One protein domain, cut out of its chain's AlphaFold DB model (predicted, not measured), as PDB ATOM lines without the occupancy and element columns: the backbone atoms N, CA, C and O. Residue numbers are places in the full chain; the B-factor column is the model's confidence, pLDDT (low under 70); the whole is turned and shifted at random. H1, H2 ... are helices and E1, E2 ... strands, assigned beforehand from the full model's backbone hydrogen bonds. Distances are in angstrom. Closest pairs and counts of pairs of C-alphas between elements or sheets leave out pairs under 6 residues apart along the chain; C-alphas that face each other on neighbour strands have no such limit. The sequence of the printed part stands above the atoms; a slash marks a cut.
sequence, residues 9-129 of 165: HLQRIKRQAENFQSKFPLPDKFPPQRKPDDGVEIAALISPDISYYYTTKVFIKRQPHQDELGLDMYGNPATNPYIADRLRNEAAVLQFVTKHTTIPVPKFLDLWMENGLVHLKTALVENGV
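Overview. This is residues 9 to 129 of the 165 residues of an uncharacterized protein of Zopfia rhizophila CBS 207.26 (UniProt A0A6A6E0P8). A twisted five-stranded sheet has two long helices, H1 and H3, over one face, H1 over its edge strand E1 and H3 over E5 and E4 toward the opposite edge. The small helix H2 and the long loop of residues 70 to 82 lie off one end. The printed part has 121 residues, with three named helices and five named strands in the order H1 E1 E2 E3 H2 H3 E4 E5; the class is mixed, helices and strands. The sheet order is E1 E2 E3 E5 E4, antiparallel throughout. The whole is compact, with a radius of gyration of the C-alphas of 15.0 A, yet elongated, spanning 48 by 30 by 26 A.

Arrangement. H1, residues 9 to 23, is on the sheet at a height of 6.0 A, over E1, residues 41 to 45; the closest C-alphas, of Ala 17 and Leu 45, are 5.0 A apart. On the local plane H1 stands at 28 degrees to E1, only just along the strands. E1, E2 at residues 51 to 55 and E3 at residues 58 to 62 form a meander, each strand the antiparallel neighbour of the one before. Both E1 and E2, and E2 and E3, are hairpins: N 45 and O 52 are 2.8 A apart, and N 53 and O 60 are 2.9 A apart, within hydrogen-bond range. H2, residues 66 to 69, is not on the sheet. H3, residues 83 to 100, is on the same face as H1 at a height of 9.5 A, but the two are apart. H3 lies over E5, residues 117 to 123, and E4, residues 108 to 114, running along the strands at 27 degrees to E5 on the local plane; the C-alphas of Ala 84 and Val 118, the closest of H3 and E5, are 5.5 A apart. E3, H2 H3 and E4 make a split strand-helix-strand unit, two strands running the same way with E5 between them, and its crossover is right-handed. Across the neighbour strands E3 and E5, N 61 and O 120 are 2.8 A apart, and across the hairpin E4 and E5, N 119 and O 112 are 2.9 A apart, both within hydrogen-bond range. Every O i to N i+4 pair is within range in H3 and 10 of 11 in H1; H2 is too short for one.

Along the chain. H1 begins at C-alpha 9, (33.710, -11.963, 24.068), and measures 21.5 A. H3 measures 25.4 A from C-alpha 83 at (43.594, 6.912, 39.007). E4 measures 17.8 A and E5 19.9 A, ending at C-alpha 123, (31.834, -9.254, 38.171).

Size, cuts and confidence. The C-alphas of Gly 75 and Thr 102, the two farthest apart, are 47.8 A from each other. The printed part has no cut. The links H1 to E1 and H2 to H3 are long. Mean pLDDT of the printed part is 93.8, and no printed residue is under 70.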
ATOM      1  N   HIS A   9      33.339 -13.152  23.307       89.75
ATOM      2  CA  HIS A   9      33.710 -11.963  24.068       89.75
ATOM      3  C   HIS A   9      35.074 -12.119  24.746       89.75
ATOM      4  O   HIS A   9      35.984 -11.317  24.537       89.75
ATOM      5  N   LEU A  10      35.237 -13.200  25.507       91.69
ATOM      6  CA  LEU A  10      36.444 -13.469  26.284       91.69
ATOM      7  C   LEU A  10      37.648 -13.775  25.390       91.69
ATOM      8  O   LEU A  10      38.758 -13.322  25.669       91.69
ATOM      9  N   GLN A  11      37.433 -14.465  24.266       92.00
ATOM     10  CA  GLN A  11      38.466 -14.647  23.241       92.00
ATOM     11  C   GLN A  11      38.933 -13.309  22.656       92.00
ATOM     12  O   GLN A  11      40.109 -13.153  22.316       92.00
ATOM     13  N   ARG A  12      38.024 -12.337  22.518       90.69
ATOM     14  CA  ARG A  12      38.358 -11.013  22.001       90.69
ATOM     15  C   ARG A  12      39.142 -10.188  23.012       90.69
ATOM     16  O   ARG A  12      40.175  -9.650  22.622       90.69
ATOM     17  N   ILE A  13      38.719 -10.165  24.279       93.00
ATOM     18  CA  ILE A  13      39.482  -9.538  25.372       93.00
ATOM     19  C   ILE A  13      40.910 -10.083  25.392       93.00
ATOM     20  O   ILE A  13      41.865  -9.308  25.362       93.00
ATOM     21  N   LYS A  14      41.057 -11.413  25.357       94.50
ATOM     22  CA  LYS A  14      42.368 -12.067  25.337       94.50
ATOM     23  C   LYS A  14      43.238 -11.575  24.181       94.50
ATOM     24  O   LYS A  14      44.346 -11.101  24.406       94.50
ATOM     25  N   ARG A  15      42.707 -11.592  22.956       94.50
ATOM     26  CA  ARG A  15      43.432 -11.130  21.762       94.50
ATOM     27  C   ARG A  15      43.795  -9.646  21.823       94.50
ATOM     28  O   ARG A  15      44.850  -9.251  21.343       94.50
ATOM     29  N   GLN A  16      42.917  -8.804  22.365       92.38
ATOM     30  CA  GLN A  16      43.193  -7.374  22.515       92.38
ATOM     31  C   GLN A  16      44.306  -7.120  23.526       92.38
ATOM     32  O   GLN A  16      45.194  -6.322  23.237       92.38
ATOM     33  N   ALA A  17      44.283  -7.820  24.660       94.31
ATOM     34  CA  ALA A  17      45.342  -7.752  25.656       94.31
ATOM     35  C   ALA A  17      46.685  -8.228  25.081       94.31
ATOM     36  O   ALA A  17      47.670  -7.504  25.176       94.31
ATOM     37  N   GLU A  18      46.711  -9.372  24.387       94.75
ATOM     38  CA  GLU A  18      47.907  -9.889  23.700       94.75
ATOM     39  C   GLU A  18      48.448  -8.887  22.667       94.75
ATOM     40  O   GLU A  18      49.635  -8.556  22.667       94.75
ATOM     41  N   ASN A  19      47.571  -8.338  21.819       94.56
ATOM     42  CA  ASN A  19      47.949  -7.335  20.827       94.56
ATOM     43  C   ASN A  19      48.501  -6.060  21.474       94.56
ATOM     44  O   ASN A  19      49.469  -5.495  20.967       94.56
ATOM     45  N   PHE A  20      47.892  -5.588  22.564       93.56
ATOM     46  CA  PHE A  20      48.362  -4.406  23.281       93.56
ATOM     47  C   PHE A  20      49.738  -4.656  23.898       93.56
ATOM     48  O   PHE A  20      50.679  -3.921  23.607       93.56
ATOM     49  N   GLN A  21      49.879  -5.739  24.661       92.38
ATOM     50  CA  GLN A  21      51.115  -6.085  25.357       92.38
ATOM     51  C   GLN A  21      52.271  -6.357  24.380       92.38
ATOM     52  O   GLN A  21      53.417  -6.038  24.680       92.38
ATOM     53  N   SER A  22      51.981  -6.878  23.180       93.75
ATOM     54  CA  SER A  22      52.996  -7.053  22.127       93.75
ATOM     55  C   SER A  22      53.578  -5.730  21.610       93.75
ATOM     56  O   SER A  22      54.724  -5.695  21.168       93.75
ATOM     57  N   LYS A  23      52.799  -4.642  21.662       92.38
ATOM     58  CA  LYS A  23      53.214  -3.299  21.228       92.38
ATOM     59  C   LYS A  23      53.812  -2.487  22.371       92.38
ATOM     60  O   LYS A  23      54.701  -1.674  22.140       92.38
ATOM     61  N   PHE A  24      53.317  -2.712  23.584       88.44
ATOM     62  CA  PHE A  24      53.694  -1.993  24.794       88.44
ATOM     63  C   PHE A  24      54.000  -3.004  25.908       88.44
ATOM     64  O   PHE A  24      53.137  -3.275  26.742       88.44
ATOM     65  N   PRO A  25      55.210  -3.593  25.928       89.56
ATOM     66  CA  PRO A  25      55.575  -4.649  26.868       89.56
ATOM     67  C   PRO A  25      55.928  -4.075  28.249       89.56
ATOM     68  O   PRO A  25      57.044  -4.234  28.742       89.56
ATOM     69  N   LEU A  26      54.986  -3.364  28.869       89.69
ATOM     70  CA  LEU A  26      55.174  -2.783  30.195       89.69
ATOM     71  C   LEU A  26      55.211  -3.885  31.263       89.69
ATOM     72  O   LEU A  26      54.423  -4.834  31.180       89.69
ATOM     73  N   PRO A  27      56.116  -3.789  32.253       91.81
ATOM     74  CA  PRO A  27      56.229  -4.795  33.297       91.81
ATOM     75  C   PRO A  27      55.051  -4.707  34.274       91.81
ATOM     76  O   PRO A  27      54.662  -3.614  34.677       91.81
ATOM     77  N   ASP A  28      54.552  -5.863  34.712       94.44
ATOM     78  CA  ASP A  28      53.628  -5.966  35.846       94.44
ATOM     79  C   ASP A  28      54.402  -6.385  37.096       94.44
ATOM     80  O   ASP A  28      54.663  -7.567  37.324       94.44
ATOM     81  N   LYS A  29      54.852  -5.405  37.875       95.50
ATOM     82  CA  LYS A  29      55.628  -5.644  39.098       95.50
ATOM     83  C   LYS A  29      54.729  -5.900  40.302       95.50
ATOM     84  O   LYS A  29      55.178  -6.516  41.265       95.50
ATOM     85  N   PHE A  30      53.481  -5.436  40.250       95.69
ATOM     86  CA  PHE A  30      52.539  -5.516  41.366       95.69
ATOM     87  C   PHE A  30      51.184  -6.095  40.926       95.69
ATOM     88  O   PHE A  30      50.163  -5.409  41.050       95.69
ATOM     89  N   PRO A  31      51.139  -7.345  40.423       95.81
ATOM     90  CA  PRO A  31      49.875  -7.993  40.101       95.81
ATOM     91  C   PRO A  31      49.017  -8.158  41.369       95.81
ATOM     92  O   PRO A  31      49.562  -8.459  42.434       95.81
ATOM     93  N   PRO A  32      47.682  -8.008  41.285       95.56
ATOM     94  CA  PRO A  32      46.804  -8.172  42.438       95.56
ATOM     95  C   PRO A  32      46.795  -9.619  42.929       95.56
ATOM     96  O   PRO A  32      46.726 -10.556  42.123       95.56
ATOM     97  N   GLN A  33      46.744  -9.818  44.248       93.19
ATOM     98  CA  GLN A  33      46.547 -11.151  44.801       93.19
ATOM     99  C   GLN A  33      45.178 -11.715  44.383       93.19
ATOM    100  O   GLN A  33      44.118 -11.121  44.607       93.19
ATOM    101  N   ARG A  34      45.189 -12.904  43.773       88.88
ATOM    102  CA  ARG A  34      43.971 -13.585  43.310       88.88
ATOM    103  C   ARG A  34      43.396 -14.490  44.388       88.88
ATOM    104  O   ARG A  34      44.130 -15.200  45.075       88.88
ATOM    105  N   LYS A  35      42.067 -14.510  44.488       91.62
ATOM    106  CA  LYS A  35      41.331 -15.488  45.299       91.62
ATOM    107  C   LYS A  35      40.957 -16.684  44.411       91.62
ATOM    108  O   LYS A  35      40.628 -16.464  43.247       91.62
ATOM    109  N   PRO A  36      40.935 -17.931  44.918       89.38
ATOM    110  CA  PRO A  36      40.512 -19.095  44.128       89.38
ATOM    111  C   PRO A  36      39.138 -18.918  43.456       89.38
ATOM    112  O   PRO A  36      38.922 -19.359  42.328       89.38
ATOM    113  N   ASP A  37      38.233 -18.195  44.119       93.81
ATOM    114  CA  ASP A  37      36.885 -17.922  43.618       93.81
ATOM    115  C   ASP A  37      36.826 -16.899  42.479       93.81
ATOM    116  O   ASP A  37      35.794 -16.808  41.812       93.81
ATOM    117  N   ASP A  38      37.920 -16.175  42.206       94.69
ATOM    118  CA  ASP A  38      38.010 -15.227  41.091       94.69
ATOM    119  C   ASP A  38      37.958 -15.950  39.732       94.69
ATOM    120  O   ASP A  38      37.648 -15.326  38.723       94.69
ATOM    121  N   GLY A  39      38.192 -17.265  39.677       93.62
ATOM    122  CA  GLY A  39      38.169 -18.046  38.438       93.62
ATOM    123  C   GLY A  39      39.500 -18.044  37.681       93.62
ATOM    124  O   GLY A  39      40.504 -17.508  38.146       93.62
ATOM    125  N   VAL A  40      39.515 -18.688  36.512       93.25
ATOM    126  CA  VAL A  40      40.742 -18.895  35.723       93.25
ATOM    127  C   VAL A  40      41.136 -17.595  35.034       93.25
ATOM    128  O   VAL A  40      40.275 -16.894  34.506       93.25
ATOM    129  N   GLU A  41      42.425 -17.266  35.025       93.81
ATOM    130  CA  GLU A  41      42.920 -16.089  34.316       93.81
ATOM    131  C   GLU A  41      42.712 -16.209  32.801       93.81
ATOM    132  O   GLU A  41      42.937 -17.257  32.195       93.81
ATOM    133  N   ILE A  42      42.271 -15.109  32.194       95.06
ATOM    134  CA  ILE A  42      42.059 -14.991  30.752       95.06
ATOM    135  C   ILE A  42      43.145 -14.116  30.139       95.06
ATOM    136  O   ILE A  42      43.723 -14.493  29.119       95.06
ATOM    137  N   ALA A  43      43.376 -12.942  30.732       95.62
ATOM    138  CA  ALA A  43      44.332 -11.962  30.242       95.62
ATOM    139  C   ALA A  43      44.646 -10.887  31.289       95.62
ATOM    140  O   ALA A  43      43.812 -10.570  32.140       95.62
ATOM    141  N   ALA A  44      45.808 -10.257  31.138       95.94
ATOM    142  CA  ALA A  44      46.152  -8.991  31.769       95.94
ATOM    143  C   ALA A  44      46.556  -7.978  30.687       95.94
ATOM    144  O   ALA A  44      47.176  -8.348  29.689       95.94
ATOM    145  N   LEU A  45      46.184  -6.715  30.871       95.38
ATOM    146  CA  LEU A  45      46.595  -5.595  30.028       95.38
ATOM    147  C   LEU A  45      47.201  -4.537  30.941       95.38
ATOM    148  O   LEU A  45      46.506  -3.970  31.784       95.38
ATOM    149  N   ILE A  46      48.493  -4.287  30.768       94.75
ATOM    150  CA  ILE A  46      49.273  -3.388  31.618       94.75
ATOM    151  C   ILE A  46      49.526  -2.108  30.842       94.75
ATOM    152  O   ILE A  46      50.119  -2.149  29.767       94.75
ATOM    153  N   SER A  47      49.058  -0.972  31.356       91.44
ATOM    154  CA  SER A  47      49.212   0.319  30.682       91.44
ATOM    155  C   SER A  47      49.644   1.425  31.649       91.44
ATOM    156  O   SER A  47      49.449   1.278  32.859       91.44
ATOM    157  N   PRO A  48      50.176   2.553  31.138       88.31
ATOM    158  CA  PRO A  48      50.563   3.691  31.972       88.31
ATOM    159  C   PRO A  48      49.380   4.405  32.640       88.31
ATOM    160  O   PRO A  48      49.565   5.178  33.578       88.31
ATOM    161  N   ASP A  49      48.159   4.164  32.160       89.38
ATOM    162  CA  ASP A  49      46.957   4.791  32.701       89.38
ATOM    163  C   ASP A  49      46.275   3.908  33.742       89.38
ATOM    164  O   ASP A  49      45.809   4.383  34.774       89.38
ATOM    165  N   ILE A  50      46.176   2.611  33.464       94.19
ATOM    166  CA  ILE A  50      45.437   1.654  34.285       94.19
ATOM    167  C   ILE A  50      45.810   0.227  33.893       94.19
ATOM    168  O   ILE A  50      45.961  -0.087  32.711       94.19
ATOM    169  N   SER A  51      45.934  -0.652  34.880       95.69
ATOM    170  CA  SER A  51      46.146  -2.077  34.631       95.69
ATOM    171  C   SER A  51      44.836  -2.839  34.780       95.69
ATOM    172  O   SER A  51      44.049  -2.600  35.701       95.69
ATOM    173  N   TYR A  52      44.595  -3.749  33.846       97.38
ATOM    174  CA  TYR A  52      43.378  -4.531  33.720       97.38
ATOM    175  C   TYR A  52      43.682  -6.012  33.831       97.38
ATOM    176  O   TYR A  52      44.611  -6.519  33.211       97.38
ATOM    177  N   TYR A  53      42.835  -6.716  34.567       97.50
ATOM    178  CA  TYR A  53      43.002  -8.128  34.841       97.50
ATOM    179  C   TYR A  53      41.677  -8.855  34.686       97.50
ATOM    180  O   TYR A  53      40.733  -8.619  35.443       97.50
ATOM    181  N   TYR A  54      41.630  -9.785  33.745       96.75
ATOM    182  CA  TYR A  54      40.436 -10.538  33.395       96.75
ATOM    183  C   TYR A  54      40.598 -11.988  33.822       96.75
ATOM    184  O   TYR A  54      41.561 -12.659  33.445       96.75
ATOM    185  N   THR A  55      39.632 -12.485  34.579       95.81
ATOM    186  CA  THR A  55      39.454 -13.918  34.826       95.81
ATOM    187  C   THR A  55      38.121 -14.362  34.240       95.81
ATOM    188  O   THR A  55      37.404 -13.551  33.672       95.81
ATOM    189  N   THR A  56      37.746 -15.630  34.395       92.94
ATOM    190  CA  THR A  56      36.431 -16.129  33.969       92.94
ATOM    191  C   THR A  56      35.255 -15.574  34.768       92.94
ATOM    192  O   THR A  56      34.138 -15.713  34.298       92.94
ATOM    193  N   LYS A  57      35.465 -14.986  35.956       95.44
ATOM    194  CA  LYS A  57      34.365 -14.501  36.818       95.44
ATOM    195  C   LYS A  57      34.475 -13.032  37.208       95.44
ATOM    196  O   LYS A  57      33.458 -12.415  37.525       95.44
ATOM    197  N   VAL A  58      35.682 -12.468  37.231       97.50
ATOM    198  CA  VAL A  58      35.911 -11.107  37.722       97.50
ATOM    199  C   VAL A  58      36.760 -10.291  36.761       97.50
ATOM    200  O   VAL A  58      37.580 -10.805  35.999       97.50
ATOM    201  N   PHE A  59      36.568  -8.984  36.844       97.88
ATOM    202  CA  PHE A  59      37.396  -7.985  36.200       97.88
ATOM    203  C   PHE A  59      37.987  -7.086  37.284       97.88
ATOM    204  O   PHE A  59      37.250  -6.546  38.110       97.88
ATOM    205  N   ILE A  60      39.314  -6.963  37.313       98.31
ATOM    206  CA  ILE A  60      40.022  -6.100  38.261       98.31
ATOM    207  C   ILE A  60      40.693  -4.966  37.498       98.31
ATOM    208  O   ILE A  60      41.395  -5.188  36.510       98.31
ATOM    209  N   LYS A  61      40.495  -3.755  38.003       98.19
ATOM    210  CA  LYS A  61      41.206  -2.546  37.611       98.19
ATOM    211  C   LYS A  61      42.173  -2.160  38.722       98.19
ATOM    212  O   LYS A  61      41.776  -2.146  39.884       98.19
ATOM    213  N   ARG A  62      43.411  -1.821  38.370       96.50
ATOM    214  CA  ARG A  62      44.478  -1.437  39.304       96.50
ATOM    215  C   ARG A  62      45.126  -0.138  38.845       96.50
ATOM    216  O   ARG A  62      45.413   0.020  37.657       96.50
ATOM    217  N   GLN A  63      45.392   0.768  39.781       94.19
ATOM    218  CA  GLN A  63      46.230   1.932  39.489       94.19
ATOM    219  C   GLN A  63      47.681   1.485  39.199       94.19
ATOM    220  O   GLN A  63      48.207   0.654  39.942       94.19
ATOM    221  N   PRO A  64      48.356   2.012  38.167       92.25
ATOM    222  CA  PRO A  64      49.744   1.647  37.907       92.25
ATOM    223  C   PRO A  64      50.661   2.149  39.033       92.25
ATOM    224  O   PRO A  64      50.420   3.209  39.617       92.25
ATOM    225  N   HIS A  65      51.710   1.388  39.352       92.31
ATOM    226  CA  HIS A  65      52.729   1.809  40.314       92.31
ATOM    227  C   HIS A  65      53.765   2.708  39.630       92.31
ATOM    228  O   HIS A  65      54.098   2.500  38.466       92.31
ATOM    229  N   GLN A  66      54.338   3.675  40.350       88.88
ATOM    230  CA  GLN A  66      55.330   4.608  39.795       88.88
ATOM    231  C   GLN A  66      56.536   3.883  39.162       88.88
ATOM    232  O   GLN A  66      56.980   4.239  38.074       88.88
ATOM    233  N   ASP A  67      56.990   2.791  39.784       89.69
ATOM    234  CA  ASP A  67      58.067   1.927  39.268       89.69
ATOM    235  C   ASP A  67      57.745   1.201  37.944       89.69
ATOM    236  O   ASP A  67      58.628   0.550  37.375       89.69
ATOM    237  N   GLU A  68      56.497   1.249  37.476       91.00
ATOM    238  CA  GLU A  68      56.029   0.662  36.210       91.00
ATOM    239  C   GLU A  68      55.864   1.721  35.104       91.00
ATOM    240  O   GLU A  68      55.802   1.363  33.930       91.00
ATOM    241  N   LEU A  69      55.821   3.014  35.456       88.19
ATOM    242  CA  LEU A  69      55.514   4.113  34.528       88.19
ATOM    243  C   LEU A  69      56.739   4.673  33.794       88.19
ATOM    244  O   LEU A  69      56.599   5.253  32.718       88.19
ATOM    245  N   GLY A  70      57.939   4.499  34.348       87.00
ATOM    246  CA  GLY A  70      59.163   5.052  33.768       87.00
ATOM    247  C   GLY A  70      59.234   6.577  33.891       87.00
ATOM    248  O   GLY A  70      58.905   7.137  34.938       87.00
ATOM    249  N   LEU A  71      59.716   7.241  32.836       89.06
ATOM    250  CA  LEU A  71      59.903   8.693  32.798       89.06
ATOM    251  C   LEU A  71      58.894   9.363  31.857       89.06
ATOM    252  O   LEU A  71      58.505   8.788  30.840       89.06
ATOM    253  N   ASP A  72      58.494  10.588  32.188       87.12
ATOM    254  CA  ASP A  72      57.704  11.465  31.332       87.12
ATOM    255  C   ASP A  72      58.542  12.041  30.171       87.12
ATOM    256  O   ASP A  72      59.743  11.790  30.038       87.12
ATOM    257  N   MET A  73      57.911  12.852  29.315       87.94
ATOM    258  CA  MET A  73      58.581  13.471  28.161       87.94
ATOM    259  C   MET A  73      59.693  14.472  28.527       87.94
ATOM    260  O   MET A  73      60.433  14.903  27.644       87.94
ATOM    261  N   TYR A  74      59.805  14.847  29.802       92.19
ATOM    262  CA  TYR A  74      60.816  15.753  30.344       92.19
ATOM    263  C   TYR A  74      61.903  15.011  31.140       92.19
ATOM    264  O   TYR A  74      62.833  15.646  31.631       92.19
ATOM    265  N   GLY A  75      61.813  13.682  31.258       90.12
ATOM    266  CA  GLY A  75      62.756  12.859  32.012       90.12
ATOM    267  C   GLY A  75      62.468  12.767  33.515       90.12
ATOM    268  O   GLY A  75      63.302  12.235  34.245       90.12
ATOM    269  N   ASN A  76      61.317  13.248  33.996       90.44
ATOM    270  CA  ASN A  76      60.905  13.082  35.394       90.44
ATOM    271  C   ASN A  76      60.161  11.757  35.585       90.44
ATOM    272  O   ASN A  76      59.568  11.263  34.629       90.44
ATOM    273  N   PRO A  77      60.107  11.185  36.799       88.00
ATOM    274  CA  PRO A  77      59.257  10.030  37.066       88.00
ATOM    275  C   PRO A  77      57.804  10.300  36.666       88.00
ATOM    276  O   PRO A  77      57.182  11.245  37.156       88.00
ATOM    277  N   ALA A  78      57.264   9.465  35.781       87.88
ATOM    278  CA  ALA A  78      55.882   9.588  35.349       87.88
ATOM    279  C   ALA A  78      54.937   9.303  36.528       87.88
ATOM    280  O   ALA A  78      55.147   8.378  37.315       87.88
ATOM    281  N   THR A  79      53.883  10.111  36.658       85.31
ATOM    282  CA  THR A  79      52.870   9.966  37.711       85.31
ATOM    283  C   THR A  79      51.474  10.063  37.114       85.31
ATOM    284  O   THR A  79      51.252  10.786  36.144       85.31
ATOM    285  N   ASN A  80      50.520   9.341  37.703       83.88
ATOM    286  CA  ASN A  80      49.111   9.446  37.338       83.88
ATOM    287  C   ASN A  80      48.252   9.616  38.601       83.88
ATOM    288  O   ASN A  80      47.744   8.634  39.152       83.88
ATOM    289  N   PRO A  81      48.126  10.852  39.118       83.12
ATOM    290  CA  PRO A  81      47.608  11.081  40.465       83.12
ATOM    291  C   PRO A  81      46.107  10.787  40.602       83.12
ATOM    292  O   PRO A  81      45.627  10.548  41.705       83.12
ATOM    293  N   TYR A  82      45.354  10.768  39.499       89.50
ATOM    294  CA  TYR A  82      43.890  10.715  39.540       89.50
ATOM    295  C   TYR A  82      43.307   9.300  39.493       89.50
ATOM    296  O   TYR A  82      42.102   9.131  39.678       89.50
ATOM    297  N   ILE A  83      44.118   8.269  39.230       93.94
ATOM    298  CA  ILE A  83      43.594   6.912  39.007       93.94
ATOM    299  C   ILE A  83      42.995   6.327  40.279       93.94
ATOM    300  O   ILE A  83      41.919   5.735  40.223       93.94
ATOM    301  N   ALA A  84      43.637   6.553  41.425       94.81
ATOM    302  CA  ALA A  84      43.131   6.112  42.719       94.81
ATOM    303  C   ALA A  84      41.699   6.623  42.960       94.81
ATOM    304  O   ALA A  84      40.786   5.847  43.245       94.81
ATOM    305  N   ASP A  85      41.488   7.925  42.770       96.56
ATOM    306  CA  ASP A  85      40.189   8.561  42.980       96.56
ATOM    307  C   ASP A  85      39.186   8.187  41.893       96.56
ATOM    308  O   ASP A  85      38.016   7.964  42.192       96.56
ATOM    309  N   ARG A  86      39.631   8.004  40.645       96.56
ATOM    310  CA  ARG A  86      38.783   7.483  39.565       96.56
ATOM    311  C   ARG A  86      38.237   6.092  39.891       96.56
ATOM    312  O   ARG A  86      37.055   5.854  39.665       96.56
ATOM    313  N   LEU A  87      39.058   5.196  40.445       97.94
ATOM    314  CA  LEU A  87      38.622   3.855  40.853       97.94
ATOM    315  C   LEU A  87      37.647   3.903  42.035       97.94
ATOM    316  O   LEU A  87      36.642   3.192  42.024       97.94
ATOM    317  N   ARG A  88      37.897   4.769  43.027       98.19
ATOM    318  CA  ARG A  88      36.967   4.993  44.151       98.19
ATOM    319  C   ARG A  88      35.628   5.555  43.676       98.19
ATOM    320  O   ARG A  88      34.580   5.077  44.099       98.19
ATOM    321  N   ASN A  89      35.663   6.524  42.764       98.19
ATOM    322  CA  ASN A  89      34.468   7.110  42.168       98.19
ATOM    323  C   ASN A  89      33.689   6.072  41.360       98.19
ATOM    324  O   ASN A  89      32.471   5.992  41.489       98.19
ATOM    325  N   GLU A  90      34.371   5.239  40.572       98.38
ATOM    326  CA  GLU A  90      33.718   4.159  39.835       98.38
ATOM    327  C   GLU A  90      33.039   3.161  40.785       98.38
ATOM    328  O   GLU A  90      31.876   2.823  40.577       98.38
ATOM    329  N   ALA A  91      33.708   2.751  41.868       98.62
ATOM    330  CA  ALA A  91      33.105   1.897  42.891       98.62
ATOM    331  C   ALA A  91      31.831   2.522  43.485       98.62
ATOM    332  O   ALA A  91      30.787   1.868  43.537       98.62
ATOM    333  N   ALA A  92      31.902   3.801  43.869       98.31
ATOM    334  CA  ALA A  92      30.770   4.537  44.423       98.31
ATOM    335  C   ALA A  92      29.606   4.641  43.423       98.31
ATOM    336  O   ALA A  92      28.456   4.421  43.798       98.31
ATOM    337  N   VAL A  93      29.890   4.909  42.144       97.50
ATOM    338  CA  VAL A  93      28.875   4.973  41.079       97.50
ATOM    339  C   VAL A  93      28.220   3.611  40.858       97.50
ATOM    340  O   VAL A  93      26.994   3.541  40.804       97.50
ATOM    341  N   LEU A  94      28.995   2.524  40.778       98.25
ATOM    342  CA  LEU A  94      28.450   1.172  40.612       98.25
ATOM    343  C   LEU A  94      27.507   0.807  41.764       98.25
ATOM    344  O   LEU A  94      26.403   0.309  41.531       98.25
ATOM    345  N   GLN A  95      27.915   1.095  43.002       97.81
ATOM    346  CA  GLN A  95      27.090   0.872  44.188       97.81
ATOM    347  C   GLN A  95      25.829   1.745  44.180       97.81
ATOM    348  O   GLN A  95      24.738   1.243  44.449       97.81
ATOM    349  N   PHE A  96      25.960   3.029  43.842       97.06
ATOM    350  CA  PHE A  96      24.846   3.972  43.787       97.06
ATOM    351  C   PHE A  96      23.806   3.562  42.737       97.06
ATOM    352  O   PHE A  96      22.631   3.400  43.066       97.06
ATOM    353  N   VAL A  97      24.229   3.315  41.496       96.06
ATOM    354  CA  VAL A  97      23.333   2.908  40.402       96.06
ATOM    355  C   VAL A  97      22.634   1.591  40.734       96.06
ATOM    356  O   VAL A  97      21.419   1.502  40.576       96.06
ATOM    357  N   THR A  98      23.359   0.604  41.273       96.50
ATOM    358  CA  THR A  98      22.779  -0.690  41.680       96.50
ATOM    359  C   THR A  98      21.739  -0.534  42.790       96.50
ATOM    360  O   THR A  98      20.728  -1.229  42.801       96.50
ATOM    361  N   LYS A  99      21.978   0.368  43.748       96.62
ATOM    362  CA  LYS A  99      21.071   0.594  44.878       96.62
ATOM    363  C   LYS A  99      19.787   1.317  44.468       96.62
ATOM    364  O   LYS A  99      18.749   1.094  45.085       96.62
ATOM    365  N   HIS A 100      19.868   2.208  43.483       96.50
ATOM    366  CA  HIS A 100      18.791   3.146  43.170       96.50
ATOM    367  C   HIS A 100      18.096   2.893  41.829       96.50
ATOM    368  O   HIS A 100      17.106   3.556  41.531       96.50
ATOM    369  N   THR A 101      18.581   1.952  41.017       96.62
ATOM    370  CA  THR A 101      18.027   1.666  39.689       96.62
ATOM    371  C   THR A 101      18.077   0.176  39.363       96.62
ATOM    372  O   THR A 101      18.752  -0.607  40.026       96.62
ATOM    373  N   THR A 102      17.400  -0.207  38.287       95.56
ATOM    374  CA  THR A 102      17.519  -1.515  37.633       95.56
ATOM    375  C   THR A 102      18.420  -1.466  36.395       95.56
ATOM    376  O   THR A 102      18.442  -2.417  35.612       95.56
ATOM    377  N   ILE A 103      19.154  -0.363  36.186       95.31
ATOM    378  CA  ILE A 103      20.067  -0.215  35.050       95.31
ATOM    379  C   ILE A 103      21.158  -1.289  35.166       95.31
ATOM    380  O   ILE A 103      21.815  -1.379  36.207       95.31
ATOM    381  N   PRO A 104      21.381  -2.103  34.116       91.75
ATOM    382  CA  PRO A 104      22.385  -3.151  34.169       91.75
ATOM    383  C   PRO A 104      23.785  -2.530  34.191       91.75
ATOM    384  O   PRO A 104      24.244  -1.955  33.206       91.75
ATOM    385  N   VAL A 105      24.476  -2.678  35.319       95.31
ATOM    386  CA  VAL A 105      25.893  -2.335  35.489       95.31
ATOM    387  C   VAL A 105      26.657  -3.547  36.028       95.31
ATOM    388  O   VAL A 105      26.048  -4.418  36.659       95.31
ATOM    389  N   PRO A 106      27.982  -3.647  35.804       96.38
ATOM    390  CA  PRO A 106      28.782  -4.698  36.418       96.38
ATOM    391  C   PRO A 106      28.620  -4.697  37.938       96.38
ATOM    392  O   PRO A 106      28.711  -3.656  38.589       96.38
ATOM    393  N   LYS A 107      28.400  -5.877  38.522       97.81
ATOM    394  CA  LYS A 107      28.251  -6.001  39.973       97.81
ATOM    395  C   LYS A 107      29.555  -5.594  40.659       97.81
ATOM    396  O   LYS A 107      30.591  -6.209  40.412       97.81
ATOM    397  N   PHE A 108      29.488  -4.607  41.550       98.50
ATOM    398  CA  PHE A 108      30.578  -4.286  42.469       98.50
ATOM    399  C   PHE A 108      30.860  -5.487  43.385       98.50
ATOM    400  O   PHE A 108      29.932  -6.020  43.998       98.50
ATOM    401  N   LEU A 109      32.122  -5.916  43.470       98.12
ATOM    402  CA  LEU A 109      32.533  -7.018  44.345       98.12
ATOM    403  C   LEU A 109      33.439  -6.541  45.474       98.12
ATOM    404  O   LEU A 109      33.234  -6.956  46.610       98.12
ATOM    405  N   ASP A 110      34.437  -5.711  45.166       97.94
ATOM    406  CA  ASP A 110      35.403  -5.257  46.166       97.94
ATOM    407  C   ASP A 110      36.135  -3.978  45.724       97.94
ATOM    408  O   ASP A 110      36.306  -3.727  44.526       97.94
ATOM    409  N   LEU A 111      36.602  -3.201  46.701       98.25
ATOM    410  CA  LEU A 111      37.513  -2.068  46.536       98.25
ATOM    411  C   LEU A 111      38.524  -2.123  47.681       98.25
ATOM    412  O   LEU A 111      38.155  -1.933  48.839       98.25
ATOM    413  N   TRP A 112      39.795  -2.358  47.366       97.88
ATOM    414  CA  TRP A 112      40.835  -2.530  48.383       97.88
ATOM    415  C   TRP A 112      42.134  -1.830  48.000       97.88
ATOM    416  O   TRP A 112      42.321  -1.375  46.869       97.88
ATOM    417  N   MET A 113      43.030  -1.738  48.982       97.31
ATOM    418  CA  MET A 113      44.406  -1.315  48.771       97.31
ATOM    419  C   MET A 113      45.356  -2.482  48.995       97.31
ATOM    420  O   MET A 113      45.226  -3.219  49.970       97.31
ATOM    421  N   GLU A 114      46.335  -2.613  48.113       95.88
ATOM    422  CA  GLU A 114      47.396  -3.615  48.183       95.88
ATOM    423  C   GLU A 114      48.661  -2.985  47.594       95.88
ATOM    424  O   GLU A 114      48.587  -2.330  46.559       95.88
ATOM    425  N   ASN A 115      49.805  -3.101  48.277       93.31
ATOM    426  CA  ASN A 115      51.069  -2.457  47.875       93.31
ATOM    427  C   ASN A 115      50.957  -0.932  47.643       93.31
ATOM    428  O   ASN A 115      51.609  -0.376  46.768       93.31
ATOM    429  N   GLY A 116      50.088  -0.247  48.398       92.81
ATOM    430  CA  GLY A 116      49.816   1.187  48.211       92.81
ATOM    431  C   GLY A 116      48.972   1.520  46.973       92.81
ATOM    432  O   GLY A 116      48.775   2.695  46.664       92.81
ATOM    433  N   LEU A 117      48.448   0.507  46.277       95.50
ATOM    434  CA  LEU A 117      47.677   0.643  45.049       95.50
ATOM    435  C   LEU A 117      46.191   0.385  45.275       95.50
ATOM    436  O   LEU A 117      45.819  -0.600  45.912       95.50
ATOM    437  N   VAL A 118      45.332   1.242  44.720       97.25
ATOM    438  CA  VAL A 118      43.882   1.026  44.711       97.25
ATOM    439  C   VAL A 118      43.507   0.015  43.633       97.25
ATOM    440  O   VAL A 118      43.938   0.121  42.481       97.25
ATOM    441  N   HIS A 119      42.653  -0.929  44.020       98.06
ATOM    442  CA  HIS A 119      42.108  -1.966  43.161       98.06
ATOM    443  C   HIS A 119      40.584  -1.968  43.232       98.06
ATOM    444  O   HIS A 119      40.017  -1.987  44.322       98.06
ATOM    445  N   LEU A 120      39.925  -2.000  42.076       98.62
ATOM    446  CA  LEU A 120      38.479  -2.174  41.947       98.62
ATOM    447  C   LEU A 120      38.196  -3.524  41.292       98.62
ATOM    448  O   LEU A 120      38.678  -3.779  40.190       98.62
ATOM    449  N   LYS A 121      37.389  -4.367  41.940       98.56
ATOM    450  CA  LYS A 121      36.932  -5.655  41.406       98.56
ATOM    451  C   LYS A 121      35.434  -5.624  41.135       98.56
ATOM    452  O   LYS A 121      34.632  -5.305  42.016       98.56
ATOM    453  N   THR A 122      35.060  -6.035  39.931       98.62
ATOM    454  CA  THR A 122      33.668  -6.222  39.514       98.62
ATOM    455  C   THR A 122      33.445  -7.639  39.004       98.62
ATOM    456  O   THR A 122      34.393  -8.338  38.639       98.62
ATOM    457  N   ALA A 123      32.187  -8.070  38.943       97.50
ATOM    458  CA  ALA A 123      31.834  -9.254  38.171       97.50
ATOM    459  C   ALA A 123      32.154  -9.012  36.688       97.50
ATOM    460  O   ALA A 123      31.960  -7.904  36.176       97.50
ATOM    461  N   LEU A 124      32.658 -10.041  36.016       95.88
ATOM    462  CA  LEU A 124      32.909 -10.004  34.584       95.88
ATOM    463  C   LEU A 124      31.592 -10.143  33.814       95.88
ATOM    464  O   LEU A 124      30.756 -10.985  34.134       95.88
ATOM    465  N   VAL A 125      31.430  -9.357  32.752       92.75
ATOM    466  CA  VAL A 125      30.367  -9.582  31.770       92.75
ATOM    467  C   VAL A 125      30.839 -10.671  30.808       92.75
ATOM    468  O   VAL A 125      31.647 -10.412  29.930       92.75
ATOM    469  N   GLU A 126      30.380 -11.908  30.986       86.56
ATOM    470  CA  GLU A 126      30.894 -13.062  30.225       86.56
ATOM    471  C   GLU A 126      30.414 -13.100  28.762       86.56
ATOM    472  O   GLU A 126      31.155 -13.501  27.858       86.56
ATOM    473  N   ASN A 127      29.165 -12.688  28.530       86.44
ATOM    474  CA  ASN A 127      28.449 -12.852  27.264       86.44
ATOM    475  C   ASN A 127      28.022 -11.491  26.705       86.44
ATOM    476  O   ASN A 127      26.849 -11.128  26.755       86.44
ATOM    477  N   GLY A 128      28.989 -10.730  26.193       85.19
ATOM    478  CA  GLY A 128      28.747  -9.416  25.601       85.19
ATOM    479  C   GLY A 128      29.487  -9.203  24.285       85.19
ATOM    480  O   GLY A 128      30.479  -9.857  23.981       85.19
ATOM    481  N   VAL A 129      29.026  -8.246  23.490       86.06
ATOM    482  CA  VAL A 129      29.788  -7.717  22.357       86.06
ATOM    483  C   VAL A 129      29.870  -6.216  22.553       86.06
ATOM    484  O   VAL A 129      28.849  -5.545  22.672       86.06
TER     485      VAL A 129